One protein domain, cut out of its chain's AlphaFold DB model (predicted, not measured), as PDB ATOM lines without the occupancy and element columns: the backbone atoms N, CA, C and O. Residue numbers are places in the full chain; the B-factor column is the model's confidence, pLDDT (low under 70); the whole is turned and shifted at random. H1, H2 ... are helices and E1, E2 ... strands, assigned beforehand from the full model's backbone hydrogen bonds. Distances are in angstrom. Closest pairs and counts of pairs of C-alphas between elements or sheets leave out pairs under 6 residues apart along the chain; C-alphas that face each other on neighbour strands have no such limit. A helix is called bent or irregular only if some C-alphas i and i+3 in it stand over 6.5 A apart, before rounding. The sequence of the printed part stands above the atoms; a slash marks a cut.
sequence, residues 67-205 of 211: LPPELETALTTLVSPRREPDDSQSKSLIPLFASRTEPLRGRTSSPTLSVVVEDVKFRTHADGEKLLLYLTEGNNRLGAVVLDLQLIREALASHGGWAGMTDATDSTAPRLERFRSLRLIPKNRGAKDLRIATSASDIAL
ATOM      1  N   LEU A  67     -27.555  -8.445  42.788       94.25
ATOM      2  CA  LEU A  67     -27.321  -7.535  43.905       94.25
ATOM      3  C   LEU A  67     -28.254  -7.872  45.074       94.25
ATOM      4  O   LEU A  67     -29.362  -8.362  44.849       94.25
ATOM      5  N   PRO A  68     -27.848  -7.568  46.318       95.12
ATOM      6  CA  PRO A  68     -28.777  -7.492  47.433       95.12
ATOM      7  C   PRO A  68     -29.900  -6.486  47.103       95.12
ATOM      8  O   PRO A  68     -29.580  -5.377  46.664       95.12
ATOM      9  N   PRO A  69     -31.188  -6.808  47.343       93.06
ATOM     10  CA  PRO A  69     -32.313  -5.941  46.964       93.06
ATOM     11  C   PRO A  69     -32.247  -4.525  47.552       93.06
ATOM     12  O   PRO A  69     -32.590  -3.542  46.891       93.06
ATOM     13  N   GLU A  70     -31.768  -4.405  48.790       92.50
ATOM     14  CA  GLU A  70     -31.580  -3.116  49.462       92.50
ATOM     15  C   GLU A  70     -30.528  -2.261  48.745       92.50
ATOM     16  O   GLU A  70     -30.762  -1.084  48.464       92.50
ATOM     17  N   LEU A  71     -29.397  -2.871  48.370       94.69
ATOM     18  CA  LEU A  71     -28.334  -2.194  47.631       94.69
ATOM     19  C   LEU A  71     -28.789  -1.819  46.215       94.69
ATOM     20  O   LEU A  71     -28.464  -0.736  45.742       94.69
ATOM     21  N   GLU A  72     -29.552  -2.680  45.540       94.06
ATOM     22  CA  GLU A  72     -30.103  -2.380  44.216       94.06
ATOM     23  C   GLU A  72     -31.059  -1.179  44.261       94.06
ATOM     24  O   GLU A  72     -30.958  -0.268  43.435       94.06
ATOM     25  N   THR A  73     -31.928  -1.115  45.271       92.19
ATOM     26  CA  THR A  73     -32.852   0.012  45.485       92.19
ATOM     27  C   THR A  73     -32.091   1.311  45.767       92.19
ATOM     28  O   THR A  73     -32.389   2.365  45.194       92.19
ATOM     29  N   ALA A  74     -31.064   1.233  46.613       93.56
ATOM     30  CA  ALA A  74     -30.192   2.350  46.947       93.56
ATOM     31  C   ALA A  74     -29.409   2.864  45.723       93.56
ATOM     32  O   ALA A  74     -29.409   4.061  45.437       93.56
ATOM     33  N   LEU A  75     -28.812   1.963  44.935       93.75
ATOM     34  CA  LEU A  75     -28.108   2.304  43.695       93.75
ATOM     35  C   LEU A  75     -29.051   2.883  42.638       93.75
ATOM     36  O   LEU A  75     -28.678   3.828  41.944       93.75
ATOM     37  N   THR A  76     -30.276   2.365  42.532       91.69
ATOM     38  CA  THR A  76     -31.311   2.919  41.645       91.69
ATOM     39  C   THR A  76     -31.641   4.354  42.041       91.69
ATOM     40  O   THR A  76     -31.639   5.246  41.195       91.69
ATOM     41  N   THR A  77     -31.852   4.596  43.336       91.62
ATOM     42  CA  THR A  77     -32.122   5.939  43.870       91.62
ATOM     43  C   THR A  77     -30.967   6.895  43.586       91.62
ATOM     44  O   THR A  77     -31.190   8.047  43.217       91.62
ATOM     45  N   LEU A  78     -29.730   6.413  43.704       91.06
ATOM     46  CA  LEU A  78     -28.536   7.206  43.452       91.06
ATOM     47  C   LEU A  78     -28.342   7.510  41.958       91.06
ATOM     48  O   LEU A  78     -28.016   8.638  41.597       91.06
ATOM     49  N   VAL A  79     -28.534   6.538  41.065       90.62
ATOM     50  CA  VAL A  79     -28.291   6.702  39.619       90.62
ATOM     51  C   VAL A  79     -29.426   7.456  38.932       90.62
ATOM     52  O   VAL A  79     -29.151   8.359  38.139       90.62
ATOM     53  N   SER A  80     -30.674   7.119  39.248       89.31
ATOM     54  CA  SER A  80     -31.890   7.669  38.640       89.31
ATOM     55  C   SER A  80     -32.865   8.178  39.710       89.31
ATOM     56  O   SER A  80     -33.956   7.622  39.874       89.31
ATOM     57  N   PRO A  81     -32.489   9.219  40.472       90.88
ATOM     58  CA  PRO A  81     -33.384   9.822  41.442       90.88
ATOM     59  C   PRO A  81     -34.612  10.399  40.733       90.88
ATOM     60  O   PRO A  81     -34.495  11.130  39.747       90.88
ATOM     61  N   ARG A  82     -35.802  10.105  41.262       90.75
ATOM     62  CA  ARG A  82     -37.055  10.691  40.764       90.75
ATOM     63  C   ARG A  82     -37.019  12.207  40.876       90.75
ATOM     64  O   ARG A  82     -36.400  12.745  41.796       90.75
ATOM     65  N   ARG A  83     -37.711  12.902  39.983       89.88
ATOM     66  CA  ARG A  83     -37.837  14.357  40.067       89.88
ATOM     67  C   ARG A  83     -38.517  14.796  41.367       89.88
ATOM     68  O   ARG A  83     -38.030  15.721  42.020       89.88
ATOM     69  N   GLU A  84     -39.593  14.109  41.736       90.44
ATOM     70  CA  GLU A  84     -40.359  14.276  42.972       90.44
ATOM     71  C   GLU A  84     -40.361  12.938  43.733       90.44
ATOM     72  O   GLU A  84     -41.022  11.994  43.307       90.44
ATOM     73  N   PRO A  85     -39.579  12.800  44.817       87.31
ATOM     74  CA  PRO A  85     -39.438  11.532  45.545       87.31
ATOM     75  C   PRO A  85     -40.738  11.000  46.140       87.31
ATOM     76  O   PRO A  85     -40.953   9.788  46.151       87.31
ATOM     77  N   ASP A  86     -41.591  11.916  46.598       89.19
ATOM     78  CA  ASP A  86     -42.846  11.600  47.277       89.19
ATOM     79  C   ASP A  86     -43.951  11.167  46.297       89.19
ATOM     80  O   ASP A  86     -44.939  10.557  46.704       89.19
ATOM     81  N   ASP A  87     -43.775  11.425  44.995       88.19
ATOM     82  CA  ASP A  87     -44.685  10.960  43.953       88.19
ATOM     83  C   ASP A  87     -44.173   9.659  43.311       88.19
ATOM     84  O   ASP A  87     -43.146   9.598  42.628       88.19
ATOM     85  N   SER A  88     -44.946   8.588  43.504       83.44
ATOM     86  CA  SER A  88     -44.672   7.266  42.933       83.44
ATOM     87  C   SER A  88     -44.624   7.232  41.402       83.44
ATOM     88  O   SER A  88     -43.928   6.380  40.847       83.44
ATOM     89  N   GLN A  89     -45.344   8.139  40.733       85.25
ATOM     90  CA  GLN A  89     -45.400   8.248  39.273       85.25
ATOM     91  C   GLN A  89     -44.328   9.189  38.716       85.25
ATOM     92  O   GLN A  89     -44.159   9.288  37.495       85.25
ATOM     93  N   SER A  90     -43.581   9.860  39.595       88.00
ATOM     94  CA  SER A  90     -42.526  10.771  39.193       88.00
ATOM     95  C   SER A  90     -41.377  10.024  38.532       88.00
ATOM     96  O   SER A  90     -40.893   8.993  39.009       88.00
ATOM     97  N   LYS A  91     -40.904  10.581  37.421       89.88
ATOM     98  CA  LYS A  91     -39.843   9.997  36.604       89.88
ATOM     99  C   LYS A  91     -38.504  10.650  36.915       89.88
ATOM    100  O   LYS A  91     -38.438  11.815  37.308       89.88
ATOM    101  N   SER A  92     -37.418   9.908  36.722       91.19
ATOM    102  CA  SER A  92     -36.076  10.491  36.708       91.19
ATOM    103  C   SER A  92     -35.866  11.197  35.372       91.19
ATOM    104  O   SER A  92     -36.035  10.584  34.318       91.19
ATOM    105  N   LEU A  93     -35.491  12.474  35.407       92.62
ATOM    106  CA  LEU A  93     -35.261  13.284  34.211       92.62
ATOM    107  C   LEU A  93     -33.808  13.745  34.173       92.62
ATOM    108  O   LEU A  93     -33.338  14.366  35.124       92.62
ATOM    109  N   ILE A  94     -33.107  13.478  33.072       92.06
ATOM    110  CA  ILE A  94     -31.735  13.954  32.859       92.06
ATOM    111  C   ILE A  94     -31.744  15.024  31.764       92.06
ATOM    112  O   ILE A  94     -32.233  14.746  30.666       92.06
ATOM    113  N   PRO A  95     -31.220  16.234  32.021       92.56
ATOM    114  CA  PRO A  95     -31.191  17.300  31.027       92.56
ATOM    115  C   PRO A  95     -30.277  16.931  29.851       92.56
ATOM    116  O   PRO A  95     -29.175  16.422  30.040       92.56
ATOM    117  N   LEU A  96     -30.726  17.211  28.625       90.38
ATOM    118  CA  LEU A  96     -30.012  16.802  27.410       90.38
ATOM    119  C   LEU A  96     -28.806  17.698  27.086       90.38
ATOM    120  O   LEU A  96     -27.812  17.227  26.545       90.38
ATOM    121  N   PHE A  97     -28.922  18.992  27.387       87.81
ATOM    122  CA  PHE A  97     -27.964  20.025  26.974       87.81
ATOM    123  C   PHE A  97     -27.277  20.724  28.150       87.81
ATOM    124  O   PHE A  97     -26.643  21.762  27.972       87.81
ATOM    125  N   ALA A  98     -27.420  20.188  29.362       88.25
ATOM    126  CA  ALA A  98     -26.685  20.707  30.503       88.25
ATOM    127  C   ALA A  98     -25.210  20.291  30.421       88.25
ATOM    128  O   ALA A  98     -24.876  19.235  29.890       88.25
ATOM    129  N   SER A  99     -24.336  21.120  30.999       87.81
ATOM    130  CA  SER A  99     -22.903  20.816  31.127       87.81
ATOM    131  C   SER A  99     -22.653  19.543  31.945       87.81
ATOM    132  O   SER A  99     -21.701  18.815  31.678       87.81
ATOM    133  N   ARG A 100     -23.539  19.260  32.910       88.62
ATOM    134  CA  ARG A 100     -23.493  18.068  33.756       88.62
ATOM    135  C   ARG A 100     -24.737  17.217  33.607       88.62
ATOM    136  O   ARG A 100     -25.839  17.750  33.471       88.62
ATOM    137  N   THR A 101     -24.590  15.902  33.744       89.81
ATOM    138  CA  THR A 101     -25.738  14.978  33.772       89.81
ATOM    139  C   THR A 101     -26.288  14.813  35.191       89.81
ATOM    140  O   THR A 101     -26.381  13.704  35.731       89.81
ATOM    141  N   GLU A 102     -26.611  15.936  35.827       90.25
ATOM    142  CA  GLU A 102     -27.295  15.973  37.117       90.25
ATOM    143  C   GLU A 102     -28.811  15.837  36.883       90.25
ATOM    144  O   GLU A 102     -29.379  16.606  36.103       90.25
ATOM    145  N   PRO A 103     -29.485  14.847  37.495       91.19
ATOM    146  CA  PRO A 103     -30.926  14.682  37.351       91.19
ATOM    147  C   PRO A 103     -31.698  15.909  37.844       91.19
ATOM    148  O   PRO A 103     -31.362  16.495  38.873       91.19
ATOM    149  N   LEU A 104     -32.767  16.272  37.138       91.12
ATOM    150  CA  LEU A 104     -33.638  17.370  37.542       91.12
ATOM    151  C   LEU A 104     -34.435  16.981  38.789       91.12
ATOM    152  O   LEU A 104     -35.074  15.928  38.826       91.12
ATOM    153  N   ARG A 105     -34.438  17.861  39.793       88.38
ATOM    154  CA  ARG A 105     -35.167  17.685  41.055       88.38
ATOM    155  C   ARG A 105     -36.113  18.857  41.275       88.38
ATOM    156  O   ARG A 105     -35.731  20.008  41.074       88.38
ATOM    157  N   GLY A 106     -37.343  18.558  41.687       86.06
ATOM    158  CA  GLY A 106     -38.363  19.562  41.974       86.06
ATOM    159  C   GLY A 106     -38.626  20.525  40.810       86.06
ATOM    160  O   GLY A 106     -38.797  20.117  39.652       86.06
ATOM    161  N   ARG A 107     -38.696  21.821  41.127       85.88
ATOM    162  CA  ARG A 107     -39.069  22.875  40.179       85.88
ATOM    163  C   ARG A 107     -37.879  23.352  39.353       85.88
ATOM    164  O   ARG A 107     -36.834  23.673  39.906       85.88
ATOM    165  N   THR A 108     -38.060  23.468  38.039       85.44
ATOM    166  CA  THR A 108     -37.068  24.091  37.150       85.44
ATOM    167  C   THR A 108     -37.385  25.572  36.945       85.44
ATOM    168  O   THR A 108     -38.547  25.969  36.849       85.44
ATOM    169  N   SER A 109     -36.356  26.417  36.877       84.69
ATOM    170  CA  SER A 109     -36.511  27.860  36.625       84.69
ATOM    171  C   SER A 109     -36.878  28.172  35.173       84.69
ATOM    172  O   SER A 109     -37.488  29.200  34.894       84.69
ATOM    173  N   SER A 110     -36.507  27.287  34.248       88.19
ATOM    174  CA  SER A 110     -36.739  27.427  32.813       88.19
ATOM    175  C   SER A 110     -37.117  26.085  32.180       88.19
ATOM    176  O   SER A 110     -36.663  25.033  32.654       88.19
ATOM    177  N   PRO A 111     -37.903  26.094  31.085       90.00
ATOM    178  CA  PRO A 111     -38.179  24.889  30.313       90.00
ATOM    179  C   PRO A 111     -36.876  24.194  29.901       90.00
ATOM    180  O   PRO A 111     -36.022  24.802  29.259       90.00
ATOM    181  N   THR A 112     -36.714  22.931  30.293       92.06
ATOM    182  CA  THR A 112     -35.479  22.165  30.071       92.06
ATOM    183  C   THR A 112     -35.789  20.877  29.322       92.06
ATOM    184  O   THR A 112     -36.550  20.035  29.806       92.06
ATOM    185  N   LEU A 113     -35.188  20.704  28.141       91.62
ATOM    186  CA  LEU A 113     -35.292  19.449  27.398       91.62
ATOM    187  C   LEU A 113     -34.530  18.346  28.134       91.62
ATOM    188  O   LEU A 113     -33.344  18.489  28.434       91.62
ATOM    189  N   SER A 114     -35.223  17.246  28.401       92.31
ATOM    190  CA  SER A 114     -34.748  16.160  29.249       92.31
ATOM    191  C   SER A 114     -35.101  14.799  28.664       92.31
ATOM    192  O   SER A 114     -36.024  14.671  27.859       92.31
ATOM    193  N   VAL A 115     -34.370  13.779  29.096       90.75
ATOM    194  CA  VAL A 115     -34.622  12.372  28.788       90.75
ATOM    195  C   VAL A 115     -35.145  11.686  30.044       90.75
ATOM    196  O   VAL A 115     -34.589  11.864  31.131       90.75
ATOM    197  N   VAL A 116     -36.217  10.917  29.889       90.06
ATOM    198  CA  VAL A 116     -36.747  10.027  30.921       90.06
ATOM    199  C   VAL A 116     -35.808   8.847  31.099       90.06
ATOM    200  O   VAL A 116     -35.405   8.201  30.137       90.06
ATOM    201  N   VAL A 117     -35.479   8.562  32.351       84.31
ATOM    202  CA  VAL A 117     -34.658   7.423  32.742       84.31
ATOM    203  C   VAL A 117     -35.514   6.484  33.574       84.31
ATOM    204  O   VAL A 117     -35.819   6.776  34.729       84.31
ATOM    205  N   GLU A 118     -35.907   5.367  32.969       75.88
ATOM    206  CA  GLU A 118     -36.701   4.309  33.598       75.88
ATOM    207  C   GLU A 118     -35.931   2.980  33.625       75.88
ATOM    208  O   GLU A 118     -34.860   2.843  33.018       75.88
ATOM    209  N   ASP A 119     -36.456   2.032  34.407       75.12
ATOM    210  CA  ASP A 119     -36.046   0.623  34.454       75.12
ATOM    211  C   ASP A 119     -34.533   0.392  34.527       75.12
ATOM    212  O   ASP A 119     -33.938  -0.391  33.779       75.12
ATOM    213  N   VAL A 120     -33.881   1.088  35.461       82.88
ATOM    214  CA  VAL A 120     -32.459   0.904  35.735       82.88
ATOM    215  C   VAL A 120     -32.221  -0.485  36.306       82.88
ATOM    216  O   VAL A 120     -32.558  -0.756  37.452       82.88
ATOM    217  N   LYS A 121     -31.613  -1.362  35.503       89.19
ATOM    218  CA  LYS A 121     -31.208  -2.695  35.946       89.19
ATOM    219  C   LYS A 121     -29.711  -2.761  36.118       89.19
ATOM    220  O   LYS A 121     -28.945  -2.320  35.253       89.19
ATOM    221  N   PHE A 122     -29.307  -3.386  37.208       92.19
ATOM    222  CA  PHE A 122     -27.915  -3.554  37.552       92.19
ATOM    223  C   PHE A 122     -27.521  -5.024  37.499       92.19
ATOM    224  O   PHE A 122     -28.306  -5.916  37.812       92.19
ATOM    225  N   ARG A 123     -26.278  -5.280  37.107       93.44
ATOM    226  CA  ARG A 123     -25.639  -6.589  37.265       93.44
ATOM    227  C   ARG A 123     -24.243  -6.403  37.811       93.44
ATOM    228  O   ARG A 123     -23.588  -5.417  37.486       93.44
ATOM    229  N   THR A 124     -23.773  -7.352  38.597       95.19
ATOM    230  CA  THR A 124     -22.407  -7.349  39.114       95.19
ATOM    231  C   THR A 124     -21.535  -8.367  38.396       95.19
ATOM    232  O   THR A 124     -22.007  -9.353  37.829       95.19
ATOM    233  N   HIS A 125     -20.232  -8.117  38.387       95.19
ATOM    234  CA  HIS A 125     -19.239  -9.064  37.903       95.19
ATOM    235  C   HIS A 125     -17.960  -8.920  38.713       95.19
ATOM    236  O   HIS A 125     -17.406  -7.823  38.809       95.19
ATOM    237  N   ALA A 126     -17.512 -10.020  39.310       94.25
ATOM    238  CA  ALA A 126     -16.237 -10.066  40.003       94.25
ATOM    239  C   ALA A 126     -15.107 -10.213  38.975       94.25
ATOM    240  O   ALA A 126     -15.099 -11.160  38.193       94.25
ATOM    241  N   ASP A 127     -14.167  -9.273  38.996       92.19
ATOM    242  CA  ASP A 127     -12.968  -9.252  38.161       92.19
ATOM    243  C   ASP A 127     -11.744  -9.109  39.075       92.19
ATOM    244  O   ASP A 127     -11.388  -8.009  39.516       92.19
ATOM    245  N   GLY A 128     -11.165 -10.251  39.460       90.69
ATOM    246  CA  GLY A 128     -10.140 -10.315  40.502       90.69
ATOM    247  C   GLY A 128     -10.636  -9.672  41.799       90.69
ATOM    248  O   GLY A 128     -11.711  -9.999  42.298       90.69
ATOM    249  N   GLU A 129      -9.894  -8.704  42.332       88.69
ATOM    250  CA  GLU A 129     -10.271  -7.972  43.552       88.69
ATOM    251  C   GLU A 129     -11.378  -6.928  43.335       88.69
ATOM    252  O   GLU A 129     -11.939  -6.396  44.292       88.69
ATOM    253  N   LYS A 130     -11.743  -6.630  42.084       93.12
ATOM    254  CA  LYS A 130     -12.753  -5.617  41.771       93.12
ATOM    255  C   LYS A 130     -14.130  -6.250  41.649       93.12
ATOM    256  O   LYS A 130     -14.294  -7.341  41.109       93.12
ATOM    257  N   LEU A 131     -15.137  -5.518  42.108       95.88
ATOM    258  CA  LEU A 131     -16.531  -5.795  41.797       95.88
ATOM    259  C   LEU A 131     -17.005  -4.717  40.824       95.88
ATOM    260  O   LEU A 131     -16.982  -3.531  41.147       95.88
ATOM    261  N   LEU A 132     -17.368  -5.108  39.609       95.69
ATOM    262  CA  LEU A 132     -17.867  -4.197  38.585       95.69
ATOM    263  C   LEU A 132     -19.391  -4.178  38.622       95.69
ATOM    264  O   LEU A 132     -20.022  -5.229  38.617       95.69
ATOM    265  N   LEU A 133     -19.965  -2.980  38.629       95.12
ATOM    266  CA  LEU A 133     -21.389  -2.722  38.483       95.12
ATOM    267  C   LEU A 133     -21.681  -2.343  37.034       95.12
ATOM    268  O   LEU A 133     -21.197  -1.325  36.532       95.12
ATOM    269  N   TYR A 134     -22.492  -3.151  36.371       93.75
ATOM    270  CA  TYR A 134     -22.946  -2.925  35.012       93.75
ATOM    271  C   TYR A 134     -24.340  -2.333  34.985       93.75
ATOM    272  O   TYR A 134     -25.259  -2.855  35.613       93.75
ATOM    273  N   LEU A 135     -24.486  -1.274  34.191       89.50
ATOM    274  CA  LEU A 135     -25.786  -0.758  33.798       89.50
ATOM    275  C   LEU A 135     -26.307  -1.590  32.641       89.50
ATOM    276  O   LEU A 135     -25.631  -1.723  31.615       89.50
ATOM    277  N   THR A 136     -27.516  -2.102  32.792       83.50
ATOM    278  CA  THR A 136     -28.212  -2.814  31.726       83.50
ATOM    279  C   THR A 136     -29.541  -2.149  31.428       83.50
ATOM    280  O   THR A 136     -30.234  -1.681  32.331       83.50
ATOM    281  N   GLU A 137     -29.878  -2.106  30.147       75.44
ATOM    282  CA  GLU A 137     -31.174  -1.669  29.642       75.44
ATOM    283  C   GLU A 137     -31.640  -2.725  28.637       75.44
ATOM    284  O   GLU A 137     -30.987  -2.989  27.622       75.44
ATOM    285  N   GLY A 138     -32.703  -3.450  28.995       71.56
ATOM    286  CA  GLY A 138     -33.049  -4.705  28.324       71.56
ATOM    287  C   GLY A 138     -31.898  -5.722  28.386       71.56
ATOM    288  O   GLY A 138     -31.456  -6.098  29.471       71.56
ATOM    289  N   ASN A 139     -31.409  -6.150  27.217       68.50
ATOM    290  CA  ASN A 139     -30.257  -7.055  27.080       68.50
ATOM    291  C   ASN A 139     -28.932  -6.324  26.797       68.50
ATOM    292  O   ASN A 139     -27.885  -6.970  26.718       68.50
ATOM    293  N   ASN A 140     -28.951  -4.997  26.654       73.44
ATOM    294  CA  ASN A 140     -27.765  -4.224  26.310       73.44
ATOM    295  C   ASN A 140     -27.038  -3.755  27.568       73.44
ATOM    296  O   ASN A 140     -27.622  -3.156  28.471       73.44
ATOM    297  N   ARG A 141     -25.727  -3.997  27.606       83.38
ATOM    298  CA  ARG A 141     -24.836  -3.436  28.621       83.38
ATOM    299  C   ARG A 141     -24.429  -2.029  28.193       83.38
ATOM    300  O   ARG A 141     -23.690  -1.873  27.226       83.38
ATOM    301  N   LEU A 142     -24.894  -1.024  28.930       84.12
ATOM    302  CA  LEU A 142     -24.627   0.382  28.623       84.12
ATOM    303  C   LEU A 142     -23.235   0.816  29.093       84.12
ATOM    304  O   LEU A 142     -22.566   1.593  28.419       84.12
ATOM    305  N   GLY A 143     -22.776   0.301  30.237       88.12
ATOM    306  CA  GLY A 143     -21.445   0.600  30.759       88.12
ATOM    307  C   GLY A 143     -21.160  -0.035  32.109       88.12
ATOM    308  O   GLY A 143     -21.904  -0.899  32.572       88.12
ATOM    309  N   ALA A 144     -20.041   0.370  32.706       91.75
ATOM    310  CA  ALA A 144     -19.491  -0.222  33.914       91.75
ATOM    311  C   ALA A 144     -18.873   0.828  34.837       91.75
ATOM    312  O   ALA A 144     -18.184   1.733  34.363       91.75
ATOM    313  N   VAL A 145     -19.044   0.652  36.144       93.00
ATOM    314  CA  VAL A 145     -18.290   1.364  37.185       93.00
ATOM    315  C   VAL A 145     -17.809   0.372  38.235       93.00
ATOM    316  O   VAL A 145     -18.382  -0.701  38.395       93.00
ATOM    317  N   VAL A 146     -16.741   0.712  38.950       94.62
ATOM    318  CA  VAL A 146     -16.302  -0.090  40.098       94.62
ATOM    319  C   VAL A 146     -17.278   0.142  41.249       94.62
ATOM    320  O   VAL A 146     -17.509   1.289  41.632       94.62
ATOM    321  N   LEU A 147     -17.826  -0.946  41.788       95.62
ATOM    322  CA  LEU A 147     -18.575  -0.967  43.036       95.62
ATOM    323  C   LEU A 147     -17.575  -1.086  44.186       95.62
ATOM    324  O   LEU A 147     -17.117  -2.178  44.520       95.62
ATOM    325  N   ASP A 148     -17.192   0.058  44.742       94.25
ATOM    326  CA  ASP A 148     -16.301   0.172  45.894       94.25
ATOM    327  C   ASP A 148     -17.057   0.649  47.141       94.25
ATOM    328  O   ASP A 148     -18.252   0.950  47.097       94.25
ATOM    329  N   LEU A 149     -16.351   0.720  48.272       92.75
ATOM    330  CA  LEU A 149     -16.938   1.152  49.541       92.75
ATOM    331  C   LEU A 149     -17.463   2.591  49.482       92.75
ATOM    332  O   LEU A 149     -18.442   2.894  50.149       92.75
ATOM    333  N   GLN A 150     -16.858   3.467  48.672       93.06
ATOM    334  CA  GLN A 150     -17.317   4.850  48.517       93.06
ATOM    335  C   GLN A 150     -18.675   4.909  47.817       93.06
ATOM    336  O   GLN A 150     -19.581   5.591  48.290       93.06
ATOM    337  N   LEU A 151     -18.842   4.160  46.723       94.00
ATOM    338  CA  LEU A 151     -20.115   4.094  46.011       94.00
ATOM    339  C   LEU A 151     -21.199   3.406  46.851       94.00
ATOM    340  O   LEU A 151     -22.339   3.862  46.854       94.00
ATOM    341  N   ILE A 152     -20.847   2.347  47.587       94.81
ATOM    342  CA  ILE A 152     -21.776   1.691  48.518       94.81
ATOM    343  C   ILE A 152     -22.195   2.652  49.622       94.81
ATOM    344  O   ILE A 152     -23.379   2.745  49.915       94.81
ATOM    345  N   ARG A 153     -21.258   3.398  50.206       93.19
ATOM    346  CA  ARG A 153     -21.558   4.376  51.252       93.19
ATOM    347  C   ARG A 153     -22.536   5.445  50.774       93.19
ATOM    348  O   ARG A 153     -23.510   5.726  51.462       93.19
ATOM    349  N   GLU A 154     -22.302   5.997  49.586       93.25
ATOM    350  CA  GLU A 154     -23.200   6.979  48.972       93.25
ATOM    351  C   GLU A 154     -24.590   6.381  48.703       93.25
ATOM    352  O   GLU A 154     -25.617   7.008  48.966       93.25
ATOM    353  N   ALA A 155     -24.632   5.133  48.224       94.00
ATOM    354  CA  ALA A 155     -25.881   4.418  48.000       94.00
ATOM    355  C   ALA A 155     -26.636   4.212  49.322       94.00
ATOM    356  O   ALA A 155     -27.799   4.589  49.415       94.00
ATOM    357  N   LEU A 156     -25.978   3.697  50.361       92.69
ATOM    358  CA  LEU A 156     -26.580   3.453  51.677       92.69
ATOM    359  C   LEU A 156     -27.014   4.741  52.393       92.69
ATOM    360  O   LEU A 156     -27.903   4.697  53.236       92.69
ATOM    361  N   ALA A 157     -26.430   5.890  52.043       92.12
ATOM    362  CA  ALA A 157     -26.891   7.197  52.505       92.12
ATOM    363  C   ALA A 157     -28.180   7.674  51.801       92.12
ATOM    364  O   ALA A 157     -28.757   8.684  52.203       92.12
ATOM    365  N   SER A 158     -28.633   6.983  50.751       90.62
ATOM    366  CA  SER A 158     -29.878   7.303  50.047       90.62
ATOM    367  C   SER A 158     -31.088   6.804  50.835       90.62
ATOM    368  O   SER A 158     -31.133   5.654  51.265       90.62
ATOM    369  N   HIS A 159     -32.101   7.655  51.000       85.56
ATOM    370  CA  HIS A 159     -33.292   7.337  51.788       85.56
ATOM    371  C   HIS A 159     -34.556   7.930  51.160       85.56
ATOM    372  O   HIS A 159     -34.539   9.064  50.692       85.56
ATOM    373  N   GLY A 160     -35.662   7.179  51.140       79.88
ATOM    374  CA  GLY A 160     -36.971   7.682  50.693       79.88
ATOM    375  C   GLY A 160     -36.987   8.281  49.277       79.88
ATOM    376  O   GLY A 160     -37.659   9.278  49.048       79.88
ATOM    377  N   GLY A 161     -36.193   7.755  48.335       82.38
ATOM    378  CA  GLY A 161     -36.075   8.315  46.976       82.38
ATOM    379  C   GLY A 161     -35.200   9.579  46.869       82.38
ATOM    380  O   GLY A 161     -35.094  10.192  45.796       82.38
ATOM    381  N   TRP A 162     -34.553   9.979  47.964       86.50
ATOM    382  CA  TRP A 162     -33.526  11.013  48.001       86.50
ATOM    383  C   TRP A 162     -32.148  10.385  47.838       86.50
ATOM    384  O   TRP A 162     -31.784   9.470  48.574       86.50
ATOM    385  N   ALA A 163     -31.394  10.873  46.851       87.19
ATOM    386  CA  ALA A 163     -30.010  10.468  46.655       87.19
ATOM    387  C   ALA A 163     -29.169  10.938  47.850       87.19
ATOM    388  O   ALA A 163     -29.229  12.110  48.226       87.19
ATOM    389  N   GLY A 164     -28.419  10.012  48.440       84.19
ATOM    390  CA  GLY A 164     -27.497  10.296  49.532       84.19
ATOM    391  C   GLY A 164     -26.342  11.181  49.074       84.19
ATOM    392  O   GLY A 164     -25.952  11.134  47.910       84.19
ATOM    393  N   MET A 165     -25.808  11.973  50.004       85.75
ATOM    394  CA  MET A 165     -24.596  12.768  49.811       85.75
ATOM    395  C   MET A 165     -23.659  12.528  50.993       85.75
ATOM    396  O   MET A 165     -24.081  12.638  52.148       85.75
ATOM    397  N   THR A 166     -22.401  12.192  50.724       87.19
ATOM    398  CA  THR A 166     -21.398  11.922  51.761       87.19
ATOM    399  C   THR A 166     -20.109  12.707  51.518       87.19
ATOM    400  O   THR A 166     -19.972  13.475  50.573       87.19
ATOM    401  N   ASP A 167     -19.120  12.517  52.389       82.75
ATOM    402  CA  ASP A 167     -17.760  13.025  52.192       82.75
ATOM    403  C   ASP A 167     -17.053  12.413  50.967       82.75
ATOM    404  O   ASP A 167     -16.029  12.934  50.528       82.75
ATOM    405  N   ALA A 168     -17.591  11.329  50.398       82.69
ATOM    406  CA  ALA A 168     -17.073  10.690  49.194       82.69
ATOM    407  C   ALA A 168     -17.714  11.205  47.892       82.69
ATOM    408  O   ALA A 168     -17.336  10.735  46.816       82.69
ATOM    409  N   THR A 169     -18.652  12.161  47.940       87.25
ATOM    410  CA  THR A 169     -19.351  12.646  46.737       87.25
ATOM    411  C   THR A 169     -18.385  13.162  45.667       87.25
ATOM    412  O   THR A 169     -18.587  12.894  44.484       87.25
ATOM    413  N   ASP A 170     -17.278  13.802  46.050       86.94
ATOM    414  CA  ASP A 170     -16.274  14.300  45.097       86.94
ATOM    415  C   ASP A 170     -15.628  13.180  44.259       86.94
ATOM    416  O   ASP A 170     -15.232  13.403  43.112       86.94
ATOM    417  N   SER A 171     -15.550  11.953  44.787       87.31
ATOM    418  CA  SER A 171     -15.009  10.796  44.063       87.31
ATOM    419  C   SER A 171     -16.086   9.966  43.353       87.31
ATOM    420  O   SER A 171     -15.801   9.284  42.358       87.31
ATOM    421  N   THR A 172     -17.324   9.963  43.852       91.00
ATOM    422  CA  THR A 172     -18.431   9.166  43.296       91.00
ATOM    423  C   THR A 172     -19.196   9.925  42.212       91.00
ATOM    424  O   THR A 172     -19.566   9.315  41.205       91.00
ATOM    425  N   ALA A 173     -19.363  11.245  42.336       90.62
ATOM    426  CA  ALA A 173     -20.150  12.060  41.412       90.62
ATOM    427  C   ALA A 173     -19.673  11.972  39.951       90.62
ATOM    428  O   ALA A 173     -20.518  11.692  39.098       90.62
ATOM    429  N   PRO A 174     -18.364  12.064  39.620       91.62
ATOM    430  CA  PRO A 174     -17.915  11.930  38.230       91.62
ATOM    431  C   PRO A 174     -18.213  10.547  37.635       91.62
ATOM    432  O   PRO A 174     -18.456  10.401  36.435       91.62
ATOM    433  N   ARG A 175     -18.202   9.501  38.475       91.44
ATOM    434  CA  ARG A 175     -18.525   8.131  38.055       91.44
ATOM    435  C   ARG A 175     -20.016   7.984  37.782       91.44
ATOM    436  O   ARG A 175     -20.373   7.415  36.755       91.44
ATOM    437  N   LEU A 176     -20.864   8.525  38.657       90.62
ATOM    438  CA  LEU A 176     -22.318   8.548  38.483       90.62
ATOM    439  C   LEU A 176     -22.731   9.381  37.268       90.62
ATOM    440  O   LEU A 176     -23.586   8.956  36.499       90.62
ATOM    441  N   GLU A 177     -22.090  10.529  37.060       91.44
ATOM    442  CA  GLU A 177     -22.271  11.372  35.880       91.44
ATOM    443  C   GLU A 177     -21.933  10.606  34.600       91.44
ATOM    444  O   GLU A 177     -22.776  10.485  33.714       91.44
ATOM    445  N   ARG A 178     -20.758   9.970  34.533       89.31
ATOM    446  CA  ARG A 178     -20.410   9.111  33.393       89.31
ATOM    447  C   ARG A 178     -21.432   7.993  33.194       89.31
ATOM    448  O   ARG A 178     -21.769   7.652  32.066       89.31
ATOM    449  N   PHE A 179     -21.929   7.405  34.276       88.00
ATOM    450  CA  PHE A 179     -22.913   6.329  34.202       88.00
ATOM    451  C   PHE A 179     -24.255   6.804  33.628       88.00
ATOM    452  O   PHE A 179     -24.864   6.119  32.809       88.00
ATOM    453  N   ARG A 180     -24.686   8.007  34.015       88.44
ATOM    454  CA  ARG A 180     -25.892   8.683  33.524       88.44
ATOM    455  C   ARG A 180     -25.745   9.147  32.075       88.44
ATOM    456  O   ARG A 180     -26.663   8.956  31.280       88.44
ATOM    457  N   SER A 181     -24.586   9.689  31.698       88.62
ATOM    458  CA  SER A 181     -24.329  10.182  30.341       88.62
ATOM    459  C   SER A 181     -24.420   9.085  29.280       88.62
ATOM    460  O   SER A 181     -24.794   9.363  28.142       88.62
ATOM    461  N   LEU A 182     -24.148   7.825  29.638       86.75
ATOM    462  CA  LEU A 182     -24.309   6.676  28.737       86.75
ATOM    463  C   LEU A 182     -25.748   6.509  28.226       86.75
ATOM    464  O   LEU A 182     -25.943   6.000  27.122       86.75
ATOM    465  N   ARG A 183     -26.746   6.968  28.991       80.81
ATOM    466  CA  ARG A 183     -28.162   6.955  28.588       80.81
ATOM    467  C   ARG A 183     -28.537   8.107  27.659       80.81
ATOM    468  O   ARG A 183     -29.535   8.036  26.956       80.81
ATOM    469  N   LEU A 184     -27.730   9.167  27.612       84.25
ATOM    470  CA  LEU A 184     -27.964  10.289  26.699       84.25
ATOM    471  C   LEU A 184     -27.520   9.979  25.264       84.25
ATOM    472  O   LEU A 184     -27.887  10.715  24.343       84.25
ATOM    473  N   ILE A 185     -26.761   8.897  25.059       83.06
ATOM    474  CA  ILE A 185     -26.298   8.460  23.740       83.06
ATOM    475  C   ILE A 185     -27.522   8.144  22.861       83.06
ATOM    476  O   ILE A 185     -28.330   7.304  23.244       83.06
ATOM    477  N   PRO A 186     -27.654   8.741  21.658       76.31
ATOM    478  CA  PRO A 186     -28.831   8.572  20.799       76.31
ATOM    479  C   PRO A 186     -29.220   7.122  20.486       76.31
ATOM    480  O   PRO A 186     -30.395   6.829  20.328       76.31
ATOM    481  N   LYS A 187     -28.241   6.211  20.419       76.25
ATOM    482  CA  LYS A 187     -28.475   4.776  20.179       76.25
ATOM    483  C   LYS A 187     -29.158   4.059  21.350       76.25
ATOM    484  O   LYS A 187     -29.730   2.998  21.143       76.25
ATOM    485  N   ASN A 188     -29.074   4.636  22.544       70.44
ATOM    486  CA  ASN A 188     -29.589   4.074  23.789       70.44
ATOM    487  C   ASN A 188     -30.884   4.769  24.241       70.44
ATOM    488  O   ASN A 188     -31.328   4.534  25.352       70.44
ATOM    489  N   ARG A 189     -31.476   5.650  23.419       71.06
ATOM    490  CA  ARG A 189     -32.705   6.380  23.767       71.06
ATOM    491  C   ARG A 189     -33.754   6.249  22.668       71.06
ATOM    492  O   ARG A 189     -33.441   6.382  21.483       71.06
ATOM    493  N   GLY A 190     -35.003   6.039  23.056       66.94
ATOM    494  CA  GLY A 190     -36.149   6.125  22.165       66.94
ATOM    495  C   GLY A 190     -36.604   7.573  21.978       66.94
ATOM    496  O   GLY A 190     -36.473   8.417  22.862       66.94
ATOM    497  N   ALA A 191     -37.212   7.882  20.830       64.56
ATOM    498  CA  ALA A 191     -37.815   9.202  20.595       64.56
ATOM    499  C   ALA A 191     -38.939   9.536  21.602       64.56
ATOM    500  O   ALA A 191     -39.212  10.706  21.853       64.56
ATOM    501  N   LYS A 192     -39.558   8.509  22.201       69.31
ATOM    502  CA  LYS A 192     -40.634   8.619  23.201       69.31
ATOM    503  C   LYS A 192     -40.146   9.050  24.590       69.31
ATOM    504  O   LYS A 192     -40.971   9.402  25.432       69.31
ATOM    505  N   ASP A 193     -38.834   9.069  24.808       82.88
ATOM    506  CA  ASP A 193     -38.241   9.325  26.124       82.88
ATOM    507  C   ASP A 193     -37.965  10.818  26.349       82.88
ATOM    508  O   ASP A 193     -37.571  11.230  27.439       82.88
ATOM    509  N   LEU A 194     -38.176  11.652  25.326       88.31
ATOM    510  CA  LEU A 194     -37.951  13.090  25.398       88.31
ATOM    511  C   LEU A 194     -39.113  13.803  26.091       88.31
ATOM    512  O   LEU A 194     -40.280  13.687  25.702       88.31
ATOM    513  N   ARG A 195     -38.773  14.608  27.096       90.25
ATOM    514  CA  ARG A 195     -39.716  15.445  27.834       90.25
ATOM    515  C   ARG A 195     -39.196  16.861  28.004       90.25
ATOM    516  O   ARG A 195     -37.998  17.084  28.149       90.25
ATOM    517  N   ILE A 196     -40.106  17.825  28.029       90.44
ATOM    518  CA  ILE A 196     -39.799  19.193  28.451       90.44
ATOM    519  C   ILE A 196     -40.199  19.320  29.915       90.44
ATOM    520  O   ILE A 196     -41.385  19.290  30.234       90.44
ATOM    521  N   ALA A 197     -39.214  19.478  30.796       89.69
ATOM    522  CA  ALA A 197     -39.442  19.777  32.202       89.69
ATOM    523  C   ALA A 197     -39.704  21.281  32.375       89.69
ATOM    524  O   ALA A 197     -38.831  22.107  32.106       89.69
ATOM    525  N   THR A 198     -40.907  21.632  32.822       87.06
ATOM    526  CA  THR A 198     -41.323  22.997  33.189       87.06
ATOM    527  C   THR A 198     -41.329  23.164  34.708       87.06
ATOM    528  O   THR A 198     -41.013  22.221  35.426       87.06
ATOM    529  N   SER A 199     -41.708  24.332  35.231       80.56
ATOM    530  CA  SER A 199     -41.592  24.646  36.660       80.56
ATOM    531  C   SER A 199     -42.268  23.656  37.610       80.56
ATOM    532  O   SER A 199     -41.750  23.471  38.702       80.56
ATOM    533  N   ALA A 200     -43.365  22.995  37.234       76.06
ATOM    534  CA  ALA A 200     -44.075  22.059  38.120       76.06
ATOM    535  C   ALA A 200     -44.494  20.744  37.449       76.06
ATOM    536  O   ALA A 200     -45.112  19.900  38.082       76.06
ATOM    537  N   SER A 201     -44.203  20.568  36.164       83.62
ATOM    538  CA  SER A 201     -44.615  19.380  35.419       83.62
ATOM    539  C   SER A 201     -43.640  19.082  34.295       83.62
ATOM    540  O   SER A 201     -42.718  19.860  34.017       83.62
ATOM    541  N   ASP A 202     -43.815  17.948  33.641       85.50
ATOM    542  CA  ASP A 202     -43.095  17.593  32.431       85.50
ATOM    543  C   ASP A 202     -44.057  17.124  31.342       85.50
ATOM    544  O   ASP A 202     -45.058  16.458  31.598       85.50
ATOM    545  N   ILE A 203     -43.759  17.527  30.109       86.62
ATOM    546  CA  ILE A 203     -44.607  17.290  28.941       86.62
ATOM    547  C   ILE A 203     -43.853  16.363  27.994       86.62
ATOM    548  O   ILE A 203     -42.710  16.647  27.628       86.62
ATOM    549  N   ALA A 204     -44.486  15.261  27.591       85.25
ATOM    550  CA  ALA A 204     -43.931  14.357  26.590       85.25
ATOM    551  C   ALA A 204     -43.905  15.026  25.213       85.25
ATOM    552  O   ALA A 204     -44.913  15.570  24.759       85.25
ATOM    553  N   LEU A 205     -42.759  14.960  24.536       81.31
ATOM    554  CA  LEU A 205     -42.648  15.405  23.154       81.31
ATOM    555  C   LEU A 205     -43.124  14.283  22.233       81.31
ATOM    556  O   LEU A 205     -42.456  13.260  22.106       81.31
TER     557      LEU A 205
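AT A GLANCE: This is residues 67 to 205 of the 211 residues of an uncharacterized protein of Janibacter sp. Soil728 (UniProt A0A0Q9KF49). Two small, strongly twisted antiparallel sheets stand toward opposite ends of the domain, and the long helix H3 bridges them, running along E5 of the sheet E3 E4 E5 and reaching E1 and E2 of the other sheet with its last residues, 180 to 184. H1 and H2 join H3 in a cluster of crossed helices, and the turn between E3 and E4 and the turn between E6 and E7 lie at the two far ends of the longest axis. The printed part has 139 residues, with three named helices and seven named strands in the order H1 E1 E2 E3 E4 E5 H2 H3 E6 E7. One sheet has the order E1 E2 E6 E7 and the other E3 E4 E5, both antiparallel throughout, and the class is mixed, helices and strands. The whole is compact, with a radius of gyration of the C-alphas of 14.7 A and spans of 45 by 31 by 27 A.

IN THESE COORDINATES: The sheet of four strands is made of E1, residues 92 to 95, E2, residues 112 to 117 and 15.0 A long, E6, residues 194 to 197, and E7, residues 202 to 204. C-alpha 204, where E7 ends, is at (-43.931, 14.357, 26.590). The sheet of three is made of E3, residues 121 to 127, 19.5 A, E4, residues 130 to 137, 22.4 A, and E5, residues 140 to 146, 18.4 A. H3, residues 169 to 184, is 21.9 A long and begins with C-alpha 169 at (-19.351, 12.646, 46.737). It is irregular, but only just: C-alphas 171 and 174 are 6.6 A apart. H1, residues 69 to 79, is 15.2 A long and begins with C-alpha 69 at (-32.313, -5.941, 46.964), and H2 holds residues 149 to 156.

HOW THE PARTS SIT: In the four-stranded sheet E1 and E7 are the edge strands. E1 and E2 form a hairpin, with N 115 and O 94 at 2.8 A; E2 and E6 are antiparallel, with N 114 and O 195 at 2.8 A; E6 and E7 form a hairpin, with N 196 and O 203 at 2.9 A. H3 is on this sheet at a height of 5.2 A, beside the strands and over none of them; the C-alphas of Val 115 and Leu 184 are the closest of E2 and H3, 7.3 A apart. E3, E4 and E5 form a meander, each strand the antiparallel neighbour of the one before, with N 132 and O 125 at 2.8 A and N 133 and O 145 at 2.8 A. H3 is on this sheet too, at a height of 9.8 A, over E5 and along the strands, at 9 degrees to E5 on the local plane; their closest C-alphas, of Leu 142 and Leu 182, are 6.3 A apart. With H1 and H3 on one face of it, this sheet makes two layers, helices over strands. H1 touches H2, about perpendicular at 85 degrees, closest at the C-alphas of Ala 74 and Ala 155, 4.9 A apart. H2 touches H3 at residues 169 to 172 of H3 alone, at 73 degrees, only just about perpendicular, closest at the C-alphas of Leu 151 and Thr 172, 6.0 A apart. H1 and H3 only just touch, with 3 pairs of C-alphas within 8 A, the closest being those of Val 79 and Leu 176, 6.4 A apart. H2 is on neither sheet. Every O i to N i+4 pair is within hydrogen-bond range in H1 and H2, and 8 of 12 are in H3.

THE WHOLE: The two C-alphas farthest apart are those of Gly 128 and Ser 199, 47.2 A. The printed part has no cut. The links from H1 to E1, E1 to E2 and H2 to H3 are long. The mean pLDDT of the printed part is 87.7, and residue 139 and residues 190 to 192 are under 70.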